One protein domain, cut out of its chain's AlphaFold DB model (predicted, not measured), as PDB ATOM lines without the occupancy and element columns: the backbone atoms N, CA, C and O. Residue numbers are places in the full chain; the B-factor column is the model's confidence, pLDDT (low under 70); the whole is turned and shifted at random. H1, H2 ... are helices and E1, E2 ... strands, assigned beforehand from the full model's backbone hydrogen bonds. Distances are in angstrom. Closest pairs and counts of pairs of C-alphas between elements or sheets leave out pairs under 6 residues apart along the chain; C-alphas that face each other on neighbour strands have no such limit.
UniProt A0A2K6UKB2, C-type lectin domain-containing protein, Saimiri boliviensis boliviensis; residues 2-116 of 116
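This is residues 2 to 116 of the 116 residues of the protein "C-type lectin domain-containing protein" of Saimiri boliviensis boliviensis (UniProt A0A2K6UKB2). One strongly twisted, branched sheet of eight strands curls round a single helix, H1. The sheet has two halves, E1 to E4 and E5 to E8, joined where E1 and E5 pair, and the long link of residues 79 to 92 lies at one end of the long axis. The printed part has 115 residues, in the order H1 E1 E2 E3 E4 E5 E6 E7 E8; the sheet and the class are mixed. It is compact, with a radius of gyration of the C-alphas of 15.0 A, and elongated, spanning 47 by 27 by 21 A.

E1 is residues 22 to 28, 15.5 A; E2 34 to 36; E3 54 to 58; E4 61 to 65; E5 72 to 78, 19.8 A; E6 93 to 96; E7 102 to 107, 15.4 A; and E8 110 to 115, 15.9 A. H1, residues 2 to 16, is 19.6 A long. C-alpha 2 is at (2.003, 9.508, 18.330) and C-alpha 115 at (2.602, 31.268, 19.736).

E2 and E5 lie on one side of E1, E3 on the other side. E1 and E5 are parallel, with N 23 and O 72 2.7 A apart, within hydrogen-bond range. E3 and E4 form an antiparallel hairpin, with N 56 and O 63 at 2.8 A. E5 to E8 are a Greek key, a meander of E6, E7 and E8 whose last strand is the antiparallel neighbour of E5, with N 77 and O 111 at 2.8 A. H1 is on the sheet; its closest C-alphas to E4 are Lys 10 and Gly 61, 7.4 A. In H1, 9 of 11 O i to N i+4 pairs are within hydrogen-bond range.

The C-alphas farthest apart, of Lys 30 and Leu 85, are 47.4 A apart. The printed part has no cut. The links E2 to E3 and E5 to E6 are long. Mean pLDDT of the printed part is 71.4; residues 2 to 18 and 77 to 116 are under 70.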
ATOM      1  N   ILE A   2       2.116   8.401  17.342       41.44
ATOM      2  CA  ILE A   2       2.003   9.508  18.330       41.44
ATOM      3  C   ILE A   2       2.761   9.239  19.654       41.44
ATOM      4  O   ILE A   2       3.326  10.151  20.248       41.44
ATOM      5  N   LEU A   3       2.847   7.974  20.091       33.38
ATOM      6  CA  LEU A   3       3.500   7.591  21.353       33.38
ATOM      7  C   LEU A   3       5.039   7.749  21.337       33.38
ATOM      8  O   LEU A   3       5.627   8.082  22.359       33.38
ATOM      9  N   LYS A   4       5.690   7.564  20.172       41.34
ATOM     10  CA  LYS A   4       7.140   7.804  19.993       41.34
ATOM     11  C   LYS A   4       7.461   9.304  19.934       41.34
ATOM     12  O   LYS A   4       8.535   9.723  20.361       41.34
ATOM     13  N   LEU A   5       6.505  10.104  19.454       45.16
ATOM     14  CA  LEU A   5       6.589  11.562  19.448       45.16
ATOM     15  C   LEU A   5       6.677  12.096  20.879       45.16
ATOM     16  O   LEU A   5       7.614  12.808  21.175       45.16
ATOM     17  N   ILE A   6       5.783  11.700  21.790       45.84
ATOM     18  CA  ILE A   6       5.697  12.300  23.138       45.84
ATOM     19  C   ILE A   6       6.977  12.100  23.970       45.84
ATOM     20  O   ILE A   6       7.378  13.014  24.687       45.84
ATOM     21  N   LEU A   7       7.650  10.948  23.852       44.62
ATOM     22  CA  LEU A   7       8.893  10.692  24.590       44.62
ATOM     23  C   LEU A   7      10.077  11.514  24.050       44.62
ATOM     24  O   LEU A   7      10.790  12.114  24.847       44.62
ATOM     25  N   SER A   8      10.249  11.621  22.725       50.69
ATOM     26  CA  SER A   8      11.313  12.467  22.136       50.69
ATOM     27  C   SER A   8      10.992  13.966  22.181       50.69
ATOM     28  O   SER A   8      11.885  14.807  22.264       50.69
ATOM     29  N   LEU A   9       9.704  14.308  22.183       55.12
ATOM     30  CA  LEU A   9       9.205  15.672  22.214       55.12
ATOM     31  C   LEU A   9       9.288  16.275  23.620       55.12
ATOM     32  O   LEU A   9       9.374  17.489  23.734       55.12
ATOM     33  N   LYS A  10       9.312  15.469  24.693       58.47
ATOM     34  CA  LYS A  10       9.427  15.975  26.072       58.47
ATOM     35  C   LYS A  10      10.759  16.690  26.311       58.47
ATOM     36  O   LYS A  10      10.755  17.837  26.748       58.47
ATOM     37  N   ASP A  11      11.881  16.047  25.991       62.00
ATOM     38  CA  ASP A  11      13.209  16.661  26.147       62.00
ATOM     39  C   ASP A  11      13.418  17.813  25.162       62.00
ATOM     40  O   ASP A  11      14.039  18.824  25.486       62.00
ATOM     41  N   PHE A  12      12.855  17.674  23.965       60.09
ATOM     42  CA  PHE A  12      12.969  18.655  22.904       60.09
ATOM     43  C   PHE A  12      12.134  19.917  23.174       60.09
ATOM     44  O   PHE A  12      12.679  21.018  23.165       60.09
ATOM     45  N   LEU A  13      10.847  19.789  23.508       63.03
ATOM     46  CA  LEU A  13      10.027  20.926  23.935       63.03
ATOM     47  C   LEU A  13      10.591  21.553  25.201       63.03
ATOM     48  O   LEU A  13      10.612  22.770  25.281       63.03
ATOM     49  N   ARG A  14      11.114  20.772  26.158       64.81
ATOM     50  CA  ARG A  14      11.792  21.349  27.327       64.81
ATOM     51  C   ARG A  14      12.999  22.199  26.919       64.81
ATOM     52  O   ARG A  14      13.178  23.279  27.464       64.81
ATOM     53  N   ARG A  15      13.796  21.752  25.942       64.88
ATOM     54  CA  ARG A  15      14.951  22.510  25.433       64.88
ATOM     55  C   ARG A  15      14.551  23.800  24.715       64.88
ATOM     56  O   ARG A  15      15.299  24.768  24.791       64.88
ATOM     57  N   TYR A  16      13.410  23.823  24.023       66.06
ATOM     58  CA  TYR A  16      13.053  24.948  23.154       66.06
ATOM     59  C   TYR A  16      11.845  25.783  23.593       66.06
ATOM     60  O   TYR A  16      11.629  26.848  23.022       66.06
ATOM     61  N   LYS A  17      11.104  25.395  24.643       68.94
ATOM     62  CA  LYS A  17      10.038  26.221  25.246       68.94
ATOM     63  C   LYS A  17      10.568  27.504  25.905       68.94
ATOM     64  O   LYS A  17       9.782  28.295  26.415       68.94
ATOM     65  N   CYS A  18      11.888  27.719  25.911       68.88
ATOM     66  CA  CYS A  18      12.548  28.820  26.612       68.88
ATOM     67  C   CYS A  18      12.177  28.826  28.117       68.88
ATOM     68  O   CYS A  18      11.804  27.796  28.681       68.88
ATOM     69  N   SER A  19      12.292  29.971  28.793       75.62
ATOM     70  CA  SER A  19      12.004  30.100  30.231       75.62
ATOM     71  C   SER A  19      10.512  30.167  30.576       75.62
ATOM     72  O   SER A  19      10.159  30.144  31.750       75.62
ATOM     73  N   SER A  20       9.617  30.262  29.588       81.94
ATOM     74  CA  SER A  20       8.180  30.383  29.851       81.94
ATOM     75  C   SER A  20       7.499  29.017  29.925       81.94
ATOM     76  O   SER A  20       7.811  28.081  29.182       81.94
ATOM     77  N   ASP A  21       6.507  28.914  30.799       87.44
ATOM     78  CA  ASP A  21       5.534  27.829  30.773       87.44
ATOM     79  C   ASP A  21       4.587  28.008  29.590       87.44
ATOM     80  O   ASP A  21       4.166  29.127  29.284       87.44
ATOM     81  N   HIS A  22       4.221  26.900  28.954       86.25
ATOM     82  CA  HIS A  22       3.361  26.936  27.780       86.25
ATOM     83  C   HIS A  22       2.161  26.013  27.940       86.25
ATOM     84  O   HIS A  22       2.315  24.833  28.254       86.25
ATOM     85  N   TRP A  23       0.969  26.533  27.675       90.50
ATOM     86  CA  TRP A  23      -0.228  25.737  27.491       90.50
ATOM     87  C   TRP A  23      -0.023  24.701  26.388       90.50
ATOM     88  O   TRP A  23       0.537  24.978  25.322       90.50
ATOM     89  N   ILE A  24      -0.523  23.501  26.654       86.75
ATOM     90  CA  ILE A  24      -0.687  22.451  25.656       86.75
ATOM     91  C   ILE A  24      -2.183  22.216  25.474       86.75
ATOM     92  O   ILE A  24      -2.966  22.406  26.400       86.75
ATOM     93  N   GLY A  25      -2.600  21.802  24.279       88.56
ATOM     94  CA  GLY A  25      -4.012  21.598  23.937       88.56
ATOM     95  C   GLY A  25      -4.673  20.393  24.621       88.56
ATOM     96  O   GLY A  25      -5.355  19.632  23.944       88.56
ATOM     97  N   LEU A  26      -4.457  20.187  25.921       89.50
ATOM     98  CA  LEU A  26      -5.008  19.115  26.741       89.50
ATOM     99  C   LEU A  26      -5.815  19.716  27.900       89.50
ATOM    100  O   LEU A  26      -5.279  20.421  28.756       89.50
ATOM    101  N   LYS A  27      -7.109  19.392  27.943       92.31
ATOM    102  CA  LYS A  27      -7.993  19.686  29.075       92.31
ATOM    103  C   LYS A  27      -8.092  18.461  29.970       92.31
ATOM    104  O   LYS A  27      -8.220  17.344  29.472       92.31
ATOM    105  N   MET A  28      -8.051  18.677  31.278       93.38
ATOM    106  CA  MET A  28      -8.143  17.642  32.301       93.38
ATOM    107  C   MET A  28      -9.435  17.812  33.097       93.38
ATOM    108  O   MET A  28      -9.816  18.915  33.479       93.38
ATOM    109  N   ALA A  29     -10.113  16.705  33.362       89.50
ATOM    110  CA  ALA A  29     -11.256  16.645  34.257       89.50
ATOM    111  C   ALA A  29     -10.819  16.207  35.664       89.50
ATOM    112  O   ALA A  29      -9.770  15.584  35.852       89.50
ATOM    113  N   LYS A  30     -11.667  16.478  36.666       82.50
ATOM    114  CA  LYS A  30     -11.393  16.151  38.081       82.50
ATOM    115  C   LYS A  30     -11.105  14.662  38.322       82.50
ATOM    116  O   LYS A  30     -10.329  14.322  39.204       82.50
ATOM    117  N   ASN A  31     -11.682  13.777  37.509       85.69
ATOM    118  CA  ASN A  31     -11.465  12.326  37.559       85.69
ATOM    119  C   ASN A  31     -10.168  11.866  36.857       85.69
ATOM    120  O   ASN A  31     -10.047  10.694  36.510       85.69
ATOM    121  N   ARG A  32      -9.220  12.779  36.596       81.06
ATOM    122  CA  ARG A  32      -7.948  12.519  35.898       81.06
ATOM    123  C   ARG A  32      -8.097  11.959  34.480       81.06
ATOM    124  O   ARG A  32      -7.124  11.464  33.910       81.06
ATOM    125  N   THR A  33      -9.284  12.074  33.886       89.75
ATOM    126  CA  THR A  33      -9.455  11.890  32.443       89.75
ATOM    127  C   THR A  33      -9.103  13.186  31.727       89.75
ATOM    128  O   THR A  33      -9.241  14.271  32.290       89.75
ATOM    129  N   GLY A  34      -8.611  13.083  30.495       91.31
ATOM    130  CA  GLY A  34      -8.268  14.250  29.694       91.31
ATOM    131  C   GLY A  34      -8.752  14.127  28.259       91.31
ATOM    132  O   GLY A  34      -8.996  13.024  27.763       91.31
ATOM    133  N   GLN A  35      -8.870  15.264  27.587       92.19
ATOM    134  CA  GLN A  35      -9.231  15.348  26.178       92.19
ATOM    135  C   GLN A  35      -8.367  16.398  25.482       92.19
ATOM    136  O   GLN A  35      -8.162  17.501  25.996       92.19
ATOM    137  N   TRP A  36      -7.855  16.038  24.312       88.50
ATOM    138  CA  TRP A  36      -7.149  16.961  23.437       88.50
ATOM    139  C   TRP A  36      -8.133  17.909  22.745       88.50
ATOM    140  O   TRP A  36      -9.312  17.599  22.587       88.50
ATOM    141  N   VAL A  37      -7.644  19.059  22.290       83.12
ATOM    142  CA  VAL A  37      -8.446  20.044  21.540       83.12
ATOM    143  C   VAL A  37      -9.047  19.492  20.242       83.12
ATOM    144  O   VAL A  37     -10.042  20.027  19.770       83.12
ATOM    145  N   ASP A  38      -8.492  18.411  19.688       80.56
ATOM    146  CA  ASP A  38      -9.033  17.697  18.521       80.56
ATOM    147  C   ASP A  38     -10.101  16.642  18.887       80.56
ATOM    148  O   ASP A  38     -10.542  15.869  18.039       80.56
ATOM    149  N   GLY A  39     -10.517  16.593  20.154       84.62
ATOM    150  CA  GLY A  39     -11.525  15.670  20.666       84.62
ATOM    151  C   GLY A  39     -10.981  14.293  21.057       84.62
ATOM    152  O   GLY A  39     -11.703  13.519  21.694       84.62
ATOM    153  N   ALA A  40      -9.719  13.975  20.750       86.62
ATOM    154  CA  ALA A  40      -9.135  12.688  21.104       86.62
ATOM    155  C   ALA A  40      -9.005  12.524  22.628       86.62
ATOM    156  O   ALA A  40      -8.566  13.428  23.343       86.62
ATOM    157  N   LYS A  41      -9.339  11.334  23.144       91.56
ATOM    158  CA  LYS A  41      -9.158  11.015  24.568       91.56
ATOM    159  C   LYS A  41      -7.673  10.942  24.919       91.56
ATOM    160  O   LYS A  41      -6.878  10.314  24.212       91.56
ATOM    161  N   PHE A  42      -7.307  11.542  26.045       88.44
ATOM    162  CA  PHE A  42      -5.975  11.411  26.608       88.44
ATOM    163  C   PHE A  42      -5.769   9.982  27.110       88.44
ATOM    164  O   PHE A  42      -6.547   9.477  27.910       88.44
ATOM    165  N   LYS A  43      -4.713   9.324  26.626       87.00
ATOM    166  CA  LYS A  43      -4.403   7.920  26.940       87.00
ATOM    167  C   LYS A  43      -3.503   7.758  28.169       87.00
ATOM    168  O   LYS A  43      -2.815   6.751  28.275       87.00
ATOM    169  N   ASN A  44      -3.421   8.777  29.026       84.19
ATOM    170  CA  ASN A  44      -2.533   8.801  30.195       84.19
ATOM    171  C   ASN A  44      -1.070   8.466  29.847       84.19
ATOM    172  O   ASN A  44      -0.350   7.856  30.629       84.19
ATOM    173  N   SER A  45      -0.614   8.880  28.659       79.94
ATOM    174  CA  SER A  45       0.727   8.565  28.150       79.94
ATOM    175  C   SER A  45       1.854   9.330  28.858       79.94
ATOM    176  O   SER A  45       3.022   9.110  28.555       79.94
ATOM    177  N   PHE A  46       1.519  10.257  29.759       81.00
ATOM    178  CA  PHE A  46       2.448  10.953  30.646       81.00
ATOM    179  C   PHE A  46       1.743  11.351  31.946       81.00
ATOM    180  O   PHE A  46       0.522  11.506  31.984       81.00
ATOM    181  N   VAL A  47       2.529  11.537  33.006       85.00
ATOM    182  CA  VAL A  47       2.037  12.029  34.298       85.00
ATOM    183  C   VAL A  47       1.862  13.545  34.234       85.00
ATOM    184  O   VAL A  47       2.777  14.253  33.813       85.00
ATOM    185  N   THR A  48       0.703  14.035  34.669       86.50
ATOM    186  CA  THR A  48       0.417  15.459  34.871       86.50
ATOM    187  C   THR A  48       0.414  15.783  36.362       86.50
ATOM    188  O   THR A  48      -0.281  15.136  37.146       86.50
ATOM    189  N   LYS A  49       1.205  16.776  36.776       89.94
ATOM    190  CA  LYS A  49       1.180  17.303  38.150       89.94
ATOM    191  C   LYS A  49      -0.038  18.222  38.360       89.94
ATOM    192  O   LYS A  49      -0.484  18.897  37.431       89.94
ATOM    193  N   GLY A  50      -0.549  18.296  39.587       90.19
ATOM    194  CA  GLY A  50      -1.697  19.142  39.948       90.19
ATOM    195  C   GLY A  50      -3.067  18.511  39.655       90.19
ATOM    196  O   GLY A  50      -3.164  17.346  39.270       90.19
ATOM    197  N   SER A  51      -4.132  19.283  39.879       91.50
ATOM    198  CA  SER A  51      -5.531  18.830  39.796       91.50
ATOM    199  C   SER A  51      -6.463  19.843  39.121       91.50
ATOM    200  O   SER A  51      -7.661  19.869  39.398       91.50
ATOM    201  N   GLU A  52      -5.909  20.707  38.277       95.06
ATOM    202  CA  GLU A  52      -6.638  21.795  37.628       95.06
ATOM    203  C   GLU A  52      -7.049  21.442  36.185       95.06
ATOM    204  O   GLU A  52      -6.660  20.411  35.634       95.06
ATOM    205  N   GLY A  53      -7.873  22.296  35.571       93.75
ATOM    206  CA  GLY A  53      -8.592  21.972  34.334       93.75
ATOM    207  C   GLY A  53      -7.791  22.026  33.025       93.75
ATOM    208  O   GLY A  53      -8.187  21.390  32.049       93.75
ATOM    209  N   CYS A  54      -6.681  22.765  32.967       93.06
ATOM    210  CA  CYS A  54      -5.891  22.931  31.743       93.06
ATOM    211  C   CYS A  54      -4.446  22.500  31.958       93.06
ATOM    212  O   CYS A  54      -3.851  22.822  32.986       93.06
ATOM    213  N   ALA A  55      -3.878  21.773  30.995       92.06
ATOM    214  CA  ALA A  55      -2.511  21.283  31.075       92.06
ATOM    215  C   ALA A  55      -1.516  22.229  30.393       92.06
ATOM    216  O   ALA A  55      -1.762  22.750  29.307       92.06
ATOM    217  N   TYR A  56      -0.357  22.397  31.018       89.00
ATOM    218  CA  TYR A  56       0.778  23.152  30.500       89.00
ATOM    219  C   TYR A  56       2.076  22.358  30.679       89.00
ATOM    220  O   TYR A  56       2.132  21.379  31.428       89.00
ATOM    221  N   LEU A  57       3.118  22.780  29.970       87.62
ATOM    222  CA  LEU A  57       4.472  22.263  30.092       87.62
ATOM    223  C   LEU A  57       5.336  23.255  30.879       87.62
ATOM    224  O   LEU A  57       5.498  24.399  30.447       87.62
ATOM    225  N   SER A  58       5.901  22.791  31.995       85.00
ATOM    226  CA  SER A  58       6.924  23.477  32.788       85.00
ATOM    227  C   SER A  58       8.292  22.808  32.637       85.00
ATOM    228  O   SER A  58       8.441  21.822  31.906       85.00
ATOM    229  N   ASP A  59       9.310  23.344  33.312       80.19
ATOM    230  CA  ASP A  59      10.666  22.770  33.321       80.19
ATOM    231  C   ASP A  59      10.692  21.333  33.874       80.19
ATOM    232  O   ASP A  59      11.416  20.472  33.369       80.19
ATOM    233  N   ASP A  60       9.804  21.044  34.827       80.75
ATOM    234  CA  ASP A  60       9.652  19.730  35.459       80.75
ATOM    235  C   ASP A  60       8.786  18.747  34.651       80.75
ATOM    236  O   ASP A  60       8.629  17.579  35.028       80.75
ATOM    237  N   GLY A  61       8.190  19.202  33.546       80.81
ATOM    238  CA  GLY A  61       7.287  18.422  32.705       80.81
ATOM    239  C   GLY A  61       5.842  18.914  32.741       80.81
ATOM    240  O   GLY A  61       5.572  20.100  32.887       80.81
ATOM    241  N   ALA A  62       4.891  18.007  32.513       87.19
ATOM    242  CA  ALA A  62       3.489  18.385  32.369       87.19
ATOM    243  C   ALA A  62       2.827  18.638  33.732       87.19
ATOM    244  O   ALA A  62       2.925  17.825  34.655       87.19
ATOM    245  N   ALA A  63       2.096  19.740  33.832       90.75
ATOM    246  CA  ALA A  63       1.347  20.138  35.014       90.75
ATOM    247  C   ALA A  63      -0.018  20.710  34.615       90.75
ATOM    248  O   ALA A  63      -0.309  20.890  33.434       90.75
ATOM    249  N   THR A  64      -0.874  20.966  35.599       93.31
ATOM    250  CA  THR A  64      -2.204  21.544  35.403       93.31
ATOM    251  C   THR A  64      -2.351  22.851  36.165       93.31
ATOM    252  O   THR A  64      -1.803  23.013  37.255       93.31
ATOM    253  N   ALA A  65      -3.071  23.798  35.572       94.62
ATOM    254  CA  ALA A  65      -3.413  25.082  36.169       94.62
ATOM    255  C   ALA A  65      -4.825  25.513  35.744       94.62
ATOM    256  O   ALA A  65      -5.437  24.930  34.839       94.62
ATOM    257  N   ARG A  66      -5.361  26.531  36.421       94.94
ATOM    258  CA  ARG A  66      -6.653  27.122  36.061       94.94
ATOM    259  C   ARG A  66      -6.554  27.723  34.664       94.94
ATOM    260  O   ARG A  66      -5.628  28.479  34.374       94.94
ATOM    261  N   CYS A  67      -7.524  27.403  33.816       91.31
ATOM    262  CA  CYS A  67      -7.501  27.740  32.392       91.31
ATOM    263  C   CYS A  67      -7.452  29.246  32.089       91.31
ATOM    264  O   CYS A  67      -7.078  29.618  30.986       91.31
ATOM    265  N   TYR A  68      -7.833  30.100  33.044       90.31
ATOM    266  CA  TYR A  68      -7.800  31.557  32.893       90.31
ATOM    267  C   TYR A  68      -6.423  32.178  33.170       90.31
ATOM    268  O   TYR A  68      -6.269  33.383  33.023       90.31
ATOM    269  N   THR A  69      -5.442  31.398  33.637       91.50
ATOM    270  CA  THR A  69      -4.097  31.930  33.893       91.50
ATOM    271  C   THR A  69      -3.378  32.230  32.577       91.50
ATOM    272  O   THR A  69      -3.476  31.477  31.608       91.50
ATOM    273  N   GLU A  70      -2.659  33.346  32.524       89.06
ATOM    274  CA  GLU A  70      -1.945  33.751  31.315       89.06
ATOM    275  C   GLU A  70      -0.701  32.887  31.106       89.06
ATOM    276  O   GLU A  70       0.167  32.815  31.977       89.06
ATOM    277  N   ARG A  71      -0.616  32.214  29.948       88.25
ATOM    278  CA  ARG A  71       0.570  31.475  29.483       88.25
ATOM    279  C   ARG A  71       0.597  31.453  27.956       88.25
ATOM    280  O   ARG A  71      -0.446  31.535  27.310       88.25
ATOM    281  N   LYS A  72       1.792  31.289  27.393       85.38
ATOM    282  CA  LYS A  72       2.003  31.104  25.947       85.38
ATOM    283  C   LYS A  72       1.485  29.743  25.494       85.38
ATOM    284  O   LYS A  72       1.291  28.871  26.336       85.38
ATOM    285  N   TRP A  73       1.301  29.512  24.194       82.94
ATOM    286  CA  TRP A  73       0.814  28.218  23.690       82.94
ATOM    287  C   TRP A  73       1.847  27.491  22.838       82.94
ATOM    288  O   TRP A  73       2.601  28.096  22.076       82.94
ATOM    289  N   ILE A  74       1.841  26.162  22.941       77.94
ATOM    290  CA  ILE A  74       2.439  25.275  21.942       77.94
ATOM    291  C   ILE A  74       1.314  24.762  21.045       77.94
ATOM    292  O   ILE A  74       0.403  24.066  21.501       77.94
ATOM    293  N   CYS A  75       1.408  25.058  19.755       74.94
ATOM    294  CA  CYS A  75       0.432  24.658  18.751       74.94
ATOM    295  C   CYS A  75       1.008  23.572  17.841       74.94
ATOM    296  O   CYS A  75       2.189  23.607  17.506       74.94
ATOM    297  N   ARG A  76       0.162  22.630  17.404       74.19
ATOM    298  CA  ARG A  76       0.478  21.653  16.351       74.19
ATOM    299  C   ARG A  76      -0.326  21.973  15.103       74.19
ATOM    300  O   ARG A  76      -1.552  21.991  15.160       74.19
ATOM    301  N   GLN A  77       0.356  22.124  13.979       69.44
ATOM    302  CA  GLN A  77      -0.249  22.279  12.668       69.44
ATOM    303  C   GLN A  77       0.056  21.060  11.798       69.44
ATOM    304  O   GLN A  77       1.191  20.580  11.738       69.44
ATOM    305  N   LYS A  78      -0.980  20.559  11.121       68.00
ATOM    306  CA  LYS A  78      -0.810  19.604  10.025       68.00
ATOM    307  C   LYS A  78      -0.470  20.390   8.766       68.00
ATOM    308  O   LYS A  78      -1.213  21.296   8.396       68.00
ATOM    309  N   ILE A  79       0.632  20.042   8.118       62.34
ATOM    310  CA  ILE A  79       0.921  20.505   6.765       62.34
ATOM    311  C   ILE A  79       0.187  19.553   5.823       62.34
ATOM    312  O   ILE A  79       0.477  18.357   5.799       62.34
ATOM    313  N   HIS A  80      -0.782  20.077   5.076       56.16
ATOM    314  CA  HIS A  80      -1.316  19.381   3.909       56.16
ATOM    315  C   HIS A  80      -0.243  19.436   2.823       56.16
ATOM    316  O   HIS A  80       0.334  20.500   2.618       56.16
ATOM    317  N   GLU A  81       0.073  18.295   2.209       49.41
ATOM    318  CA  GLU A  81       1.194  18.137   1.276       49.41
ATOM    319  C   GLU A  81       1.234  19.262   0.231       49.41
ATOM    320  O   GLU A  81       0.495  19.267  -0.747       49.41
ATOM    321  N   VAL A  82       2.135  20.221   0.433       49.62
ATOM    322  CA  VAL A  82       2.670  21.024  -0.661       49.62
ATOM    323  C   VAL A  82       3.725  20.141  -1.317       49.62
ATOM    324  O   VAL A  82       4.508  19.505  -0.606       49.62
ATOM    325  N   ASN A  83       3.729  20.068  -2.649       40.31
ATOM    326  CA  ASN A  83       4.708  19.335  -3.455       40.31
ATOM    327  C   ASN A  83       6.141  19.831  -3.181       40.31
ATOM    328  O   ASN A  83       6.714  20.587  -3.956       40.31
ATOM    329  N   VAL A  84       6.731  19.418  -2.062       47.97
ATOM    330  CA  VAL A  84       8.137  19.648  -1.744       47.97
ATOM    331  C   VAL A  84       8.881  18.403  -2.199       47.97
ATOM    332  O   VAL A  84       8.878  17.363  -1.528       47.97
ATOM    333  N   LEU A  85       9.460  18.502  -3.392       43.25
ATOM    334  CA  LEU A  85      10.487  17.598  -3.890       43.25
ATOM    335  C   LEU A  85      11.773  17.844  -3.091       43.25
ATOM    336  O   LEU A  85      12.701  18.479  -3.572       43.25
ATOM    337  N   ASP A  86      11.826  17.357  -1.857       46.62
ATOM    338  CA  ASP A  86      13.102  17.064  -1.215       46.62
ATOM    339  C   ASP A  86      12.978  15.726  -0.494       46.62
ATOM    340  O   ASP A  86      12.095  15.511   0.342       46.62
ATOM    341  N   ASN A  87      13.799  14.781  -0.939       45.47
ATOM    342  CA  ASN A  87      13.723  13.365  -0.604       45.47
ATOM    343  C   ASN A  87      14.927  12.943   0.245       45.47
ATOM    344  O   ASN A  87      15.435  11.830   0.097       45.47
ATOM    345  N   ARG A  88      15.428  13.829   1.119       49.66
ATOM    346  CA  ARG A  88      16.447  13.476   2.113       49.66
ATOM    347  C   ARG A  88      16.130  14.063   3.489       49.66
ATOM    348  O   ARG A  88      15.876  15.245   3.649       49.66
ATOM    349  N   GLU A  89      16.215  13.164   4.465       44.12
ATOM    350  CA  GLU A  89      16.166  13.346   5.919       44.12
ATOM    351  C   GLU A  89      14.798  13.550   6.589       44.12
ATOM    352  O   GLU A  89      14.331  14.639   6.906       44.12
ATOM    353  N   THR A  90      14.253  12.406   6.999       43.66
ATOM    354  CA  THR A  90      13.588  12.158   8.287       43.66
ATOM    355  C   THR A  90      14.436  12.633   9.483       43.66
ATOM    356  O   THR A  90      14.902  11.838  10.300       43.66
ATOM    357  N   LYS A  91      14.647  13.944   9.619       47.84
ATOM    358  CA  LYS A  91      15.183  14.557  10.838       47.84
ATOM    359  C   LYS A  91      14.302  15.713  11.264       47.84
ATOM    360  O   LYS A  91      13.862  16.516  10.444       47.84
ATOM    361  N   SER A  92      14.058  15.789  12.568       50.66
ATOM    362  CA  SER A  92      13.402  16.941  13.153       50.66
ATOM    363  C   SER A  92      14.254  18.186  12.903       50.66
ATOM    364  O   SER A  92      15.406  18.246  13.335       50.66
ATOM    365  N   LYS A  93      13.714  19.170  12.178       62.09
ATOM    366  CA  LYS A  93      14.420  20.421  11.867       62.09
ATOM    367  C   LYS A  93      13.753  21.589  12.576       62.09
ATOM    368  O   LYS A  93      12.527  21.675  12.656       62.09
ATOM    369  N   ILE A  94      14.588  22.480  13.094       60.09
ATOM    370  CA  ILE A  94      14.164  23.763  13.644       60.09
ATOM    371  C   ILE A  94      14.156  24.758  12.494       60.09
ATOM    372  O   ILE A  94      15.171  24.936  11.819       60.09
ATOM    373  N   ILE A  95      13.013  25.385  12.264       64.00
ATOM    374  CA  ILE A  95      12.826  26.410  11.241       64.00
ATOM    375  C   ILE A  95      12.387  27.677  11.967       64.00
ATOM    376  O   ILE A  95      11.634  27.606  12.936       64.00
ATOM    377  N   LYS A  96      12.888  28.831  11.540       60.25
ATOM    378  CA  LYS A  96      12.371  30.128  11.979       60.25
ATOM    379  C   LYS A  96      11.618  30.748  10.813       60.25
ATOM    380  O   LYS A  96      12.117  30.664   9.692       60.25
ATOM    381  N   ASP A  97      10.444  31.320  11.057       58.72
ATOM    382  CA  ASP A  97       9.826  32.187  10.049       58.72
ATOM    383  C   ASP A  97      10.469  33.582  10.052       58.72
ATOM    384  O   ASP A  97      11.331  33.907  10.874       58.72
ATOM    385  N   GLU A  98      10.008  34.417   9.127       54.41
ATOM    386  CA  GLU A  98      10.353  35.836   8.999       54.41
ATOM    387  C   GLU A  98      10.044  36.674  10.255       54.41
ATOM    388  O   GLU A  98      10.621  37.742  10.443       54.41
ATOM    389  N   THR A  99       9.197  36.168  11.158       59.06
ATOM    390  CA  THR A  99       8.857  36.793  12.446       59.06
ATOM    391  C   THR A  99       9.647  36.215  13.627       59.06
ATOM    392  O   THR A  99       9.344  36.514  14.781       59.06
ATOM    393  N   ASN A 100      10.684  35.406  13.364       56.84
ATOM    394  CA  ASN A 100      11.468  34.660  14.355       56.84
ATOM    395  C   ASN A 100      10.672  33.632  15.180       56.84
ATOM    396  O   ASN A 100      11.182  33.139  16.194       56.84
ATOM    397  N   LYS A 101       9.459  33.247  14.766       60.75
ATOM    398  CA  LYS A 101       8.739  32.152  15.428       60.75
ATOM    399  C   LYS A 101       9.462  30.846  15.160       60.75
ATOM    400  O   LYS A 101       9.861  30.560  14.034       60.75
ATOM    401  N   VAL A 102       9.641  30.058  16.215       61.22
ATOM    402  CA  VAL A 102      10.336  28.774  16.140       61.22
ATOM    403  C   VAL A 102       9.328  27.683  15.801       61.22
ATOM    404  O   VAL A 102       8.391  27.428  16.559       61.22
ATOM    405  N   PHE A 103       9.560  27.036  14.668       58.94
ATOM    406  CA  PHE A 103       8.824  25.892  14.167       58.94
ATOM    407  C   PHE A 103       9.674  24.637  14.304       58.94
ATOM    408  O   PHE A 103      10.879  24.633  14.040       58.94
ATOM    409  N   PHE A 104       9.029  23.545  14.673       63.69
ATOM    410  CA  PHE A 104       9.640  22.235  14.766       63.69
ATOM    411  C   PHE A 104       8.964  21.321  13.771       63.69
ATOM    412  O   PHE A 104       7.851  20.850  14.010       63.69
ATOM    413  N   GLN A 105       9.636  21.073  12.655       56.69
ATOM    414  CA  GLN A 105       9.186  20.084  11.697       56.69
ATOM    415  C   GLN A 105       9.538  18.712  12.253       56.69
ATOM    416  O   GLN A 105      10.713  18.379  12.360       56.69
ATOM    417  N   LEU A 106       8.532  17.942  12.662       56.53
ATOM    418  CA  LEU A 106       8.729  16.601  13.218       56.53
ATOM    419  C   LEU A 106       8.755  15.540  12.115       56.53
ATOM    420  O   LEU A 106       9.498  14.576  12.235       56.53
ATOM    421  N   ASN A 107       7.969  15.751  11.052       55.06
ATOM    422  CA  ASN A 107       7.868  14.944   9.831       55.06
ATOM    423  C   ASN A 107       7.448  15.863   8.660       55.06
ATOM    424  O   ASN A 107       7.086  17.014   8.898       55.06
ATOM    425  N   LYS A 108       7.395  15.371   7.407       54.41
ATOM    426  CA  LYS A 108       6.938  16.154   6.227       54.41
ATOM    427  C   LYS A 108       5.543  16.797   6.399       54.41
ATOM    428  O   LYS A 108       5.237  17.775   5.732       54.41
ATOM    429  N   VAL A 109       4.728  16.271   7.317       51.59
ATOM    430  CA  VAL A 109       3.308  16.621   7.504       51.59
ATOM    431  C   VAL A 109       2.961  17.243   8.866       51.59
ATOM    432  O   VAL A 109       1.815  17.631   9.072       51.59
ATOM    433  N   GLU A 110       3.897  17.351   9.816       56.22
ATOM    434  CA  GLU A 110       3.601  17.892  11.158       56.22
ATOM    435  C   GLU A 110       4.637  18.927  11.599       56.22
ATOM    436  O   GLU A 110       5.836  18.634  11.664       56.22
ATOM    437  N   VAL A 111       4.143  20.111  11.974       58.50
ATOM    438  CA  VAL A 111       4.938  21.197  12.553       58.50
ATOM    439  C   VAL A 111       4.352  21.629  13.892       58.50
ATOM    440  O   VAL A 111       3.142  21.802  14.028       58.50
ATOM    441  N   LEU A 112       5.210  21.817  14.892       66.00
ATOM    442  CA  LEU A 112       4.858  22.501  16.138       66.00
ATOM    443  C   LEU A 112       5.394  23.928  16.113       66.00
ATOM    444  O   LEU A 112       6.501  24.132  15.630       66.00
ATOM    445  N   TYR A 113       4.671  24.891  16.674       64.56
ATOM    446  CA  TYR A 113       5.175  26.254  16.850       64.56
ATOM    447  C   TYR A 113       4.789  26.829  18.211       64.56
ATOM    448  O   TYR A 113       3.799  26.412  18.819       64.56
ATOM    449  N   LEU A 114       5.591  27.781  18.687       64.12
ATOM    450  CA  LEU A 114       5.294  28.570  19.881       64.12
ATOM    451  C   LEU A 114       4.532  29.822  19.448       64.12
ATOM    452  O   LEU A 114       5.059  30.618  18.669       64.12
ATOM    453  N   SER A 115       3.295  29.992  19.912       60.06
ATOM    454  CA  SER A 115       2.602  31.268  19.736       60.06
ATOM    455  C   SER A 115       3.046  32.226  20.841       60.06
ATOM    456  O   SER A 115       3.066  31.845  22.016       60.06
ATOM    457  N   GLY A 116       3.431  33.438  20.432       52.97
ATOM    458  CA  GLY A 116       3.781  34.541  21.330       52.97
ATOM    459  C   GLY A 116       2.642  34.914  22.261       52.97
ATOM    460  O   GLY A 116       1.476  34.781  21.825       52.97
TER     461      GLY A 116